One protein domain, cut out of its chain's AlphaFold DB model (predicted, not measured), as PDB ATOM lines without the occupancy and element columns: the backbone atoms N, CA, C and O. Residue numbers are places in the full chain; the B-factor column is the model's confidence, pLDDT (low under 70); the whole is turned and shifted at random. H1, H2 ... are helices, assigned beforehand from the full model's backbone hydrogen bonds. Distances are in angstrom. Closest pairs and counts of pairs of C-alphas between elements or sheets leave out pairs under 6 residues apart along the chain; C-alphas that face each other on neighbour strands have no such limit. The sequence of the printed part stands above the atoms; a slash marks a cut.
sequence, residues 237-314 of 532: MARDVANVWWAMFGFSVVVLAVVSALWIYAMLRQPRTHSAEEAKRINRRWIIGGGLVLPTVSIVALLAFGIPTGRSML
ATOM      1  N   MET A 237     116.027 170.313 110.779       94.69
ATOM      2  CA  MET A 237     116.755 170.185 109.508       94.69
ATOM      3  C   MET A 237     117.801 171.294 109.334       94.69
ATOM      4  O   MET A 237     118.951 171.006 109.006       94.69
ATOM      5  N   ALA A 238     117.441 172.564 109.561       95.38
ATOM      6  CA  ALA A 238     118.411 173.659 109.477       95.38
ATOM      7  C   ALA A 238     119.581 173.475 110.456       95.38
ATOM      8  O   ALA A 238     120.720 173.789 110.116       95.38
ATOM      9  N   ARG A 239     119.320 172.949 111.659       94.62
ATOM     10  CA  ARG A 239     120.357 172.663 112.658       94.62
ATOM     11  C   ARG A 239     121.318 171.581 112.173       94.62
ATOM     12  O   ARG A 239     122.528 171.759 112.297       94.62
ATOM     13  N   ASP A 240     120.801 170.516 111.573       92.94
ATOM     14  CA  ASP A 240     121.613 169.458 110.972       92.94
ATOM     15  C   ASP A 240     122.491 169.999 109.831       92.94
ATOM     16  O   ASP A 240     123.699 169.750 109.807       92.94
ATOM     17  N   VAL A 241     121.924 170.819 108.937       92.81
ATOM     18  CA  VAL A 241     122.679 171.497 107.868       92.81
ATOM     19  C   VAL A 241     123.778 172.395 108.449       92.81
ATOM     20  O   VAL A 241     124.927 172.331 108.004       92.81
ATOM     21  N   ALA A 242     123.460 173.204 109.463       93.38
ATOM     22  CA  ALA A 242     124.421 174.099 110.105       93.38
ATOM     23  C   ALA A 242     125.563 173.329 110.790       93.38
ATOM     24  O   ALA A 242     126.724 173.721 110.676       93.38
ATOM     25  N   ASN A 243     125.265 172.208 111.453       91.31
ATOM     26  CA  ASN A 243     126.274 171.355 112.088       91.31
ATOM     27  C   ASN A 243     127.259 170.779 111.061       91.31
ATOM     28  O   ASN A 243     128.473 170.816 111.279       91.31
ATOM     29  N   VAL A 244     126.749 170.292 109.923       90.06
ATOM     30  CA  VAL A 244     127.587 169.809 108.814       90.06
ATOM     31  C   VAL A 244     128.467 170.931 108.279       90.06
ATOM     32  O   VAL A 244     129.672 170.741 108.102       90.06
ATOM     33  N   TRP A 245     127.890 172.117 108.081       92.50
ATOM     34  CA  TRP A 245     128.625 173.282 107.610       92.50
ATOM     35  C   TRP A 245     129.769 173.665 108.557       92.50
ATOM     36  O   TRP A 245     130.906 173.803 108.105       92.50
ATOM     37  N   TRP A 246     129.516 173.761 109.868       91.69
ATOM     38  CA  TRP A 246     130.545 174.110 110.855       91.69
ATOM     39  C   TRP A 246     131.656 173.060 110.946       91.69
ATOM     40  O   TRP A 246     132.833 173.420 111.047       91.69
ATOM     41  N   ALA A 247     131.314 171.773 110.848       89.50
ATOM     42  CA  ALA A 247     132.301 170.698 110.801       89.50
ATOM     43  C   ALA A 247     133.204 170.809 109.557       89.50
ATOM     44  O   ALA A 247     134.433 170.771 109.668       89.50
ATOM     45  N   MET A 248     132.608 171.010 108.376       90.50
ATOM     46  CA  MET A 248     133.343 171.189 107.118       90.50
ATOM     47  C   MET A 248     134.198 172.458 107.125       90.50
ATOM     48  O   MET A 248     135.342 172.428 106.665       90.50
ATOM     49  N   PHE A 249     133.674 173.558 107.664       93.50
ATOM     50  CA  PHE A 249     134.394 174.818 107.809       93.50
ATOM     51  C   PHE A 249     135.622 174.648 108.709       93.50
ATOM     52  O   PHE A 249     136.734 174.967 108.289       93.50
ATOM     53  N   GLY A 250     135.453 174.064 109.901       91.94
ATOM     54  CA  GLY A 250     136.557 173.795 110.825       91.94
ATOM     55  C   GLY A 250     137.642 172.914 110.200       91.94
ATOM     56  O   GLY A 250     138.825 173.257 110.251       91.94
ATOM     57  N   PHE A 251     137.252 171.827 109.528       89.50
ATOM     58  CA  PHE A 251     138.189 170.968 108.800       89.50
ATOM     59  C   PHE A 251     138.933 171.729 107.690       89.50
ATOM     60  O   PHE A 251     140.159 171.644 107.590       89.50
ATOM     61  N   SER A 252     138.215 172.524 106.895       91.69
ATOM     62  CA  SER A 252     138.793 173.310 105.798       91.69
ATOM     63  C   SER A 252     139.788 174.353 106.303       91.69
ATOM     64  O   SER A 252     140.850 174.520 105.707       91.69
ATOM     65  N   VAL A 253     139.496 175.007 107.432       95.38
ATOM     66  CA  VAL A 253     140.412 175.953 108.089       95.38
ATOM     67  C   VAL A 253     141.695 175.255 108.539       95.38
ATOM     68  O   VAL A 253     142.784 175.775 108.294       95.38
ATOM     69  N   VAL A 254     141.601 174.061 109.137       93.38
ATOM     70  CA  VAL A 254     142.781 173.276 109.547       93.38
ATOM     71  C   VAL A 254     143.632 172.891 108.338       93.38
ATOM     72  O   VAL A 254     144.844 173.114 108.345       93.38
ATOM     73  N   VAL A 255     143.016 172.355 107.280       90.62
ATOM     74  CA  VAL A 255     143.727 171.976 106.048       90.62
ATOM     75  C   VAL A 255     144.397 173.192 105.414       90.62
ATOM     76  O   VAL A 255     145.586 173.141 105.097       90.62
ATOM     77  N   LEU A 256     143.667 174.303 105.280       94.31
ATOM     78  CA  LEU A 256     144.195 175.546 104.728       94.31
ATOM     79  C   LEU A 256     145.383 176.058 105.545       94.31
ATOM     80  O   LEU A 256     146.405 176.422 104.962       94.31
ATOM     81  N   ALA A 257     145.287 176.054 106.877       95.75
ATOM     82  CA  ALA A 257     146.368 176.481 107.760       95.75
ATOM     83  C   ALA A 257     147.617 175.603 107.599       95.75
ATOM     84  O   ALA A 257     148.721 176.131 107.467       95.75
ATOM     85  N   VAL A 258     147.454 174.276 107.542       93.25
ATOM     86  CA  VAL A 258     148.566 173.330 107.347       93.25
ATOM     87  C   VAL A 258     149.221 173.515 105.980       93.25
ATOM     88  O   VAL A 258     150.440 173.654 105.906       93.25
ATOM     89  N   VAL A 259     148.440 173.558 104.898       91.88
ATOM     90  CA  VAL A 259     148.970 173.747 103.537       91.88
ATOM     91  C   VAL A 259     149.673 175.097 103.413       91.88
ATOM     92  O   VAL A 259     150.784 175.164 102.888       91.88
ATOM     93  N   SER A 260     149.081 176.157 103.966       95.88
ATOM     94  CA  SER A 260     149.689 177.491 103.981       95.88
ATOM     95  C   SER A 260     150.989 177.504 104.781       95.88
ATOM     96  O   SER A 260     151.981 178.060 104.321       95.88
ATOM     97  N   ALA A 261     151.031 176.848 105.944       95.88
ATOM     98  CA  ALA A 261     152.239 176.741 106.755       95.88
ATOM     99  C   ALA A 261     153.344 175.952 106.042       95.88
ATOM    100  O   ALA A 261     154.498 176.375 106.060       95.88
ATOM    101  N   LEU A 262     153.007 174.842 105.374       92.44
ATOM    102  CA  LEU A 262     153.952 174.066 104.565       92.44
ATOM    103  C   LEU A 262     154.486 174.880 103.385       92.44
ATOM    104  O   LEU A 262     155.682 174.832 103.105       92.44
ATOM    105  N   TRP A 263     153.622 175.645 102.720       94.75
ATOM    106  CA  TRP A 263     154.004 176.526 101.623       94.75
ATOM    107  C   TRP A 263     154.926 177.656 102.096       94.75
ATOM    108  O   TRP A 263     156.020 177.821 101.556       94.75
ATOM    109  N   ILE A 264     154.556 178.358 103.171       96.00
ATOM    110  CA  ILE A 264     155.387 179.399 103.795       96.00
ATOM    111  C   ILE A 264     156.725 178.808 104.248       96.00
ATOM    112  O   ILE A 264     157.782 179.362 103.954       96.00
ATOM    113  N   TYR A 265     156.714 177.647 104.907       94.69
ATOM    114  CA  TYR A 265     157.933 176.940 105.290       94.69
ATOM    115  C   TYR A 265     158.797 176.601 104.071       94.69
ATOM    116  O   TYR A 265     160.009 176.806 104.102       94.69
ATOM    117  N   ALA A 266     158.199 176.123 102.980       90.44
ATOM    118  CA  ALA A 266     158.915 175.801 101.752       90.44
ATOM    119  C   ALA A 266     159.544 177.036 101.085       90.44
ATOM    120  O   ALA A 266     160.612 176.898 100.492       90.44
ATOM    121  N   MET A 267     158.927 178.214 101.213       94.06
ATOM    122  CA  MET A 267     159.479 179.484 100.726       94.06
ATOM    123  C   MET A 267     160.598 180.030 101.617       94.06
ATOM    124  O   MET A 267     161.551 180.618 101.115       94.06
ATOM    125  N   LEU A 268     160.477 179.861 102.937       93.94
ATOM    126  CA  LEU A 268     161.427 180.409 103.906       93.94
ATOM    127  C   LEU A 268     162.621 179.487 104.175       93.94
ATOM    128  O   LEU A 268     163.672 179.952 104.620       93.94
ATOM    129  N   ARG A 269     162.479 178.177 103.945       89.19
ATOM    130  CA  ARG A 269     163.571 177.225 104.165       89.19
ATOM    131  C   ARG A 269     164.696 177.462 103.160       89.19
ATOM    132  O   ARG A 269     164.466 177.732 101.984       89.19
ATOM    133  N   GLN A 270     165.930 177.256 103.609       87.75
ATOM    134  CA  GLN A 270     167.073 177.243 102.702       87.75
ATOM    135  C   GLN A 270     166.969 176.059 101.722       87.75
ATOM    136  O   GLN A 270     166.559 174.963 102.136       87.75
ATOM    137  N   PRO A 271     167.343 176.244 100.441       80.94
ATOM    138  CA  PRO A 271     167.376 175.160  99.469       80.94
ATOM    139  C   PRO A 271     168.251 174.012  99.977       80.94
ATOM    140  O   PRO A 271     169.410 174.211 100.335       80.94
ATOM    141  N   ARG A 272     167.690 172.803 100.011       78.94
ATOM    142  CA  ARG A 272     168.431 171.580 100.333       78.94
ATOM    143  C   ARG A 272     168.783 170.854  99.045       78.94
ATOM    144  O   ARG A 272     167.922 170.689  98.181       78.94
ATOM    145  N   THR A 273     170.023 170.397  98.938       81.81
ATOM    146  CA  THR A 273     170.444 169.479  97.882       81.81
ATOM    147  C   THR A 273     170.112 168.055  98.321       81.81
ATOM    148  O   THR A 273     170.558 167.596  99.368       81.81
ATOM    149  N   HIS A 274     169.286 167.364  97.540       82.06
ATOM    150  CA  HIS A 274     168.990 165.944  97.725       82.06
ATOM    151  C   HIS A 274     169.508 165.174  96.510       82.06
ATOM    152  O   HIS A 274     169.499 165.698  95.394       82.06
ATOM    153  N   SER A 275     169.936 163.926  96.711       90.31
ATOM    154  CA  SER A 275     170.212 163.028  95.584       90.31
ATOM    155  C   SER A 275     168.923 162.734  94.799       90.31
ATOM    156  O   SER A 275     167.821 162.812  95.352       90.31
ATOM    157  N   ALA A 276     169.037 162.378  93.514       87.31
ATOM    158  CA  ALA A 276     167.870 162.093  92.668       87.31
ATOM    159  C   ALA A 276     166.976 160.979  93.253       87.31
ATOM    160  O   ALA A 276     165.749 161.105  93.277       87.31
ATOM    161  N   GLU A 277     167.586 159.927  93.805       90.00
ATOM    162  CA  GLU A 277     166.869 158.812  94.434       90.00
ATOM    163  C   GLU A 277     166.161 159.211  95.735       90.00
ATOM    164  O   GLU A 277     165.039 158.772  96.017       90.00
ATOM    165  N   GLU A 278     166.778 160.085  96.531       89.62
ATOM    166  CA  GLU A 278     166.176 160.593  97.761       89.62
ATOM    167  C   GLU A 278     164.991 161.519  97.464       89.62
ATOM    168  O   GLU A 278     163.914 161.344  98.042       89.62
ATOM    169  N   ALA A 279     165.136 162.422  96.489       87.62
ATOM    170  CA  ALA A 279     164.050 163.278  96.017       87.62
ATOM    171  C   ALA A 279     162.862 162.447  95.499       87.62
ATOM    172  O   ALA A 279     161.716 162.699  95.878       87.62
ATOM    173  N   LYS A 280     163.116 161.388  94.714       90.81
ATOM    174  CA  LYS A 280     162.075 160.465  94.225       90.81
ATOM    175  C   LYS A 280     161.328 159.775  95.368       90.81
ATOM    176  O   LYS A 280     160.108 159.612  95.304       90.81
ATOM    177  N   ARG A 281     162.030 159.372  96.432       92.06
ATOM    178  CA  ARG A 281     161.422 158.744  97.618       92.06
ATOM    179  C   ARG A 281     160.555 159.725  98.406       92.06
ATOM    180  O   ARG A 281     159.451 159.351  98.803       92.06
ATOM    181  N   ILE A 282     161.037 160.950  98.619       89.12
ATOM    182  CA  ILE A 282     160.293 162.013  99.312       89.12
ATOM    183  C   ILE A 282     159.034 162.371  98.517       89.12
ATOM    184  O   ILE A 282     157.937 162.337  99.074       89.12
ATOM    185  N   ASN A 283     159.167 162.612  97.211       90.81
ATOM    186  CA  ASN A 283     158.042 162.940  96.336       90.81
ATOM    187  C   ASN A 283     156.993 161.825  96.331       90.81
ATOM    188  O   ASN A 283     155.811 162.100  96.515       90.81
ATOM    189  N   ARG A 284     157.410 160.555  96.217       94.00
ATOM    190  CA  ARG A 284     156.483 159.413  96.275       94.00
ATOM    191  C   ARG A 284     155.704 159.364  97.592       94.00
ATOM    192  O   ARG A 284     154.512 159.085  97.572       94.00
ATOM    193  N   ARG A 285     156.350 159.647  98.730       93.94
ATOM    194  CA  ARG A 285     155.673 159.691 100.039       93.94
ATOM    195  C   ARG A 285     154.636 160.810 100.114       93.94
ATOM    196  O   ARG A 285     153.552 160.561 100.619       93.94
ATOM    197  N   TRP A 286     154.939 161.997  99.589       92.31
ATOM    198  CA  TRP A 286     153.981 163.108  99.544       92.31
ATOM    199  C   TRP A 286     152.817 162.845  98.589       92.31
ATOM    200  O   TRP A 286     151.677 163.115  98.950       92.31
ATOM    201  N   ILE A 287     153.082 162.264  97.416       93.38
ATOM    202  CA  ILE A 287     152.038 161.889  96.452       93.38
ATOM    203  C   ILE A 287     151.097 160.850  97.065       93.38
ATOM    204  O   ILE A 287     149.886 161.032  97.036       93.38
ATOM    205  N   ILE A 288     151.637 159.788  97.667       95.19
ATOM    206  CA  ILE A 288     150.806 158.745  98.278       95.19
ATOM    207  C   ILE A 288     150.097 159.287  99.522       95.19
ATOM    208  O   ILE A 288     148.885 159.166  99.633       95.19
ATOM    209  N   GLY A 289     150.822 159.898 100.457       92.44
ATOM    210  CA  GLY A 289     150.252 160.357 101.724       92.44
ATOM    211  C   GLY A 289     149.303 161.542 101.553       92.44
ATOM    212  O   GLY A 289     148.133 161.458 101.912       92.44
ATOM    213  N   GLY A 290     149.803 162.643 100.995       88.81
ATOM    214  CA  GLY A 290     149.044 163.884 100.840       88.81
ATOM    215  C   GLY A 290     148.107 163.896  99.633       88.81
ATOM    216  O   GLY A 290     147.061 164.527  99.701       88.81
ATOM    217  N   GLY A 291     148.464 163.209  98.543       90.44
ATOM    218  CA  GLY A 291     147.683 163.210  97.301       90.44
ATOM    219  C   GLY A 291     146.656 162.081  97.177       90.44
ATOM    220  O   GLY A 291     145.650 162.272  96.504       90.44
ATOM    221  N   LEU A 292     146.877 160.927  97.819       95.31
ATOM    222  CA  LEU A 292     145.973 159.772  97.720       95.31
ATOM    223  C   LEU A 292     145.308 159.431  99.058       95.31
ATOM    224  O   LEU A 292     144.082 159.407  99.141       95.31
ATOM    225  N   VAL A 293     146.093 159.184 100.108       94.94
ATOM    226  CA  VAL A 293     145.576 158.722 101.405       94.94
ATOM    227  C   VAL A 293     144.740 159.803 102.081       94.94
ATOM    228  O   VAL A 293     143.600 159.528 102.442       94.94
ATOM    229  N   LEU A 294     145.265 161.025 102.218       90.50
ATOM    230  CA  LEU A 294     144.554 162.114 102.891       90.50
ATOM    231  C   LEU A 294     143.195 162.415 102.224       90.50
ATOM    232  O   LEU A 294     142.195 162.319 102.933       90.50
ATOM    233  N   PRO A 295     143.087 162.676 100.900       92.44
ATOM    234  CA  PRO A 295     141.791 162.916 100.267       92.44
ATOM    235  C   PRO A 295     140.833 161.729 100.386       92.44
ATOM    236  O   PRO A 295     139.656 161.933 100.664       92.44
ATOM    237  N   THR A 296     141.329 160.494 100.237       95.69
ATOM    238  CA  THR A 296     140.490 159.290 100.360       95.69
ATOM    239  C   THR A 296     139.902 159.174 101.763       95.69
ATOM    240  O   THR A 296     138.694 159.015 101.910       95.69
ATOM    241  N   VAL A 297     140.732 159.303 102.803       94.69
ATOM    242  CA  VAL A 297     140.279 159.241 104.201       94.69
ATOM    243  C   VAL A 297     139.314 160.384 104.511       94.69
ATOM    244  O   VAL A 297     138.280 160.149 105.132       94.69
ATOM    245  N   SER A 298     139.604 161.604 104.048       90.44
ATOM    246  CA  SER A 298     138.725 162.759 104.247       90.44
ATOM    247  C   SER A 298     137.361 162.574 103.583       90.44
ATOM    248  O   SER A 298     136.346 162.798 104.235       90.44
ATOM    249  N   ILE A 299     137.314 162.122 102.325       93.38
ATOM    250  CA  ILE A 299     136.053 161.860 101.614       93.38
ATOM    251  C   ILE A 299     135.261 160.752 102.312       93.38
ATOM    252  O   ILE A 299     134.067 160.914 102.537       93.38
ATOM    253  N   VAL A 300     135.912 159.650 102.699       95.19
ATOM    254  CA  VAL A 300     135.246 158.545 103.409       95.19
ATOM    255  C   VAL A 300     134.659 159.020 104.740       95.19
ATOM    256  O   VAL A 300     133.509 158.702 105.037       95.19
ATOM    257  N   ALA A 301     135.399 159.817 105.515       91.12
ATOM    258  CA  ALA A 301     134.911 160.373 106.776       91.12
ATOM    259  C   ALA A 301     133.724 161.329 106.568       91.12
ATOM    260  O   ALA A 301     132.716 161.218 107.266       91.12
ATOM    261  N   LEU A 302     133.813 162.226 105.579       89.31
ATOM    262  CA  LEU A 302     132.725 163.144 105.235       89.31
ATOM    263  C   LEU A 302     131.477 162.401 104.749       89.31
ATOM    264  O   LEU A 302     130.377 162.803 105.104       89.31
ATOM    265  N   LEU A 303     131.617 161.312 103.987       91.75
ATOM    266  CA  LEU A 303     130.483 160.493 103.545       91.75
ATOM    267  C   LEU A 303     129.847 159.706 104.695       91.75
ATOM    268  O   LEU A 303     128.623 159.674 104.801       91.75
ATOM    269  N   ALA A 304     130.662 159.108 105.570       91.44
ATOM    270  CA  ALA A 304     130.184 158.409 106.763       91.44
ATOM    271  C   ALA A 304     129.375 159.329 107.690       91.44
ATOM    272  O   ALA A 304     128.420 158.877 108.314       91.44
ATOM    273  N   PHE A 305     129.733 160.611 107.747       88.62
ATOM    274  CA  PHE A 305     128.988 161.619 108.493       88.62
ATOM    275  C   PHE A 305     127.786 162.179 107.709       88.62
ATOM    276  O   PHE A 305     126.675 162.235 108.226       88.62
ATOM    277  N   GLY A 306     127.983 162.560 106.447       88.50
ATOM    278  CA  GLY A 306     126.999 163.291 105.650       88.50
ATOM    279  C   GLY A 306     125.816 162.452 105.171       88.50
ATOM    280  O   GLY A 306     124.711 162.977 105.082       88.50
ATOM    281  N   ILE A 307     126.000 161.157 104.884       91.94
ATOM    282  CA  ILE A 307     124.898 160.302 104.407       91.94
ATOM    283  C   ILE A 307     123.806 160.130 105.481       91.94
ATOM    284  O   ILE A 307     122.641 160.373 105.156       91.94
ATOM    285  N   PRO A 308     124.113 159.745 106.738       91.50
ATOM    286  CA  PRO A 308     123.103 159.665 107.794       91.50
ATOM    287  C   PRO A 308     122.374 160.992 108.028       91.50
ATOM    288  O   PRO A 308     121.148 161.001 108.105       91.50
ATOM    289  N   THR A 309     123.111 162.105 108.057       89.25
ATOM    290  CA  THR A 309     122.536 163.448 108.213       89.25
ATOM    291  C   THR A 309     121.659 163.848 107.026       89.25
ATOM    292  O   THR A 309     120.600 164.428 107.210       89.25
ATOM    293  N   GLY A 310     122.026 163.496 105.794       88.62
ATOM    294  CA  GLY A 310     121.165 163.735 104.633       88.62
ATOM    295  C   GLY A 310     119.877 162.906 104.675       88.62
ATOM    296  O   GLY A 310     118.824 163.373 104.254       88.62
ATOM    297  N   ARG A 311     119.934 161.682 105.218       90.38
ATOM    298  CA  ARG A 311     118.753 160.817 105.358       90.38
ATOM    299  C   ARG A 311     117.758 161.326 106.403       90.38
ATOM    300  O   ARG A 311     116.568 161.128 106.184       90.38
ATOM    301  N   SER A 312     118.204 161.969 107.490       85.81
ATOM    302  CA  SER A 312     117.297 162.546 108.503       85.81
ATOM    303  C   SER A 312     116.469 163.719 107.968       85.81
ATOM    304  O   SER A 312     115.420 164.026 108.525       85.81
ATOM    305  N   MET A 313     116.912 164.345 106.874       87.31
ATOM    306  CA  MET A 313     116.229 165.470 106.223       87.31
ATOM    307  C   MET A 313     115.161 165.037 105.210       87.31
ATOM    308  O   MET A 313     114.405 165.872 104.718       87.31
ATOM    309  N   LEU A 314     115.107 163.751 104.854       89.75
ATOM    310  CA  LEU A 314     114.118 163.246 103.905       89.75
ATOM    311  C   LEU A 314     112.725 163.193 104.558       89.75
ATOM    312  O   LEU A 314     112.623 162.855 105.739       89.75
TER     313      LEU A 314
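AT A GLANCE: This is residues 237 to 314 of the 532 residues of the protein "Cytochrome-c oxidase" of Pseudomonas stutzeri (strain A1501) (UniProt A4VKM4). The longest helix, H2, and H1 make a long, thin helical hairpin, a narrow V that closes where the printed part begins and ends and opens toward the link. The printed part has 78 residues with two named helices, H1 then H2, and no named strand; the class is all helix. It is an extended rod, spanning 57 by 23 by 8 A, with a radius of gyration of the C-alphas of 18.0 A.

IN THESE COORDINATES: H2, residues 276 to 312, is 53.0 A long and ends at C-alpha 312 (117.297, 162.546, 108.503). H1, residues 237 to 268, is 46.2 A long and begins at C-alpha 237 (116.755, 170.185, 109.508).

HOW THE PARTS SIT: H2 and H1 only just touch, with 3 pairs of C-alphas within 8 A, through residues 306 to 312 and 237 to 244 alone. The closest C-alphas, of Asp 240 and Thr 309, are 6.7 A apart. The helices run opposite ways at a shallow tilt of 11 degrees. In H1 every O i to N i+4 pair is within hydrogen-bond range; in H2, 28 of 33.

THE WHOLE: The farthest C-alphas, of Thr 273 and Leu 314, are 57.0 A apart. The link is short, 7 residues. The printed part has no cut, and no printed residue is under pLDDT 70.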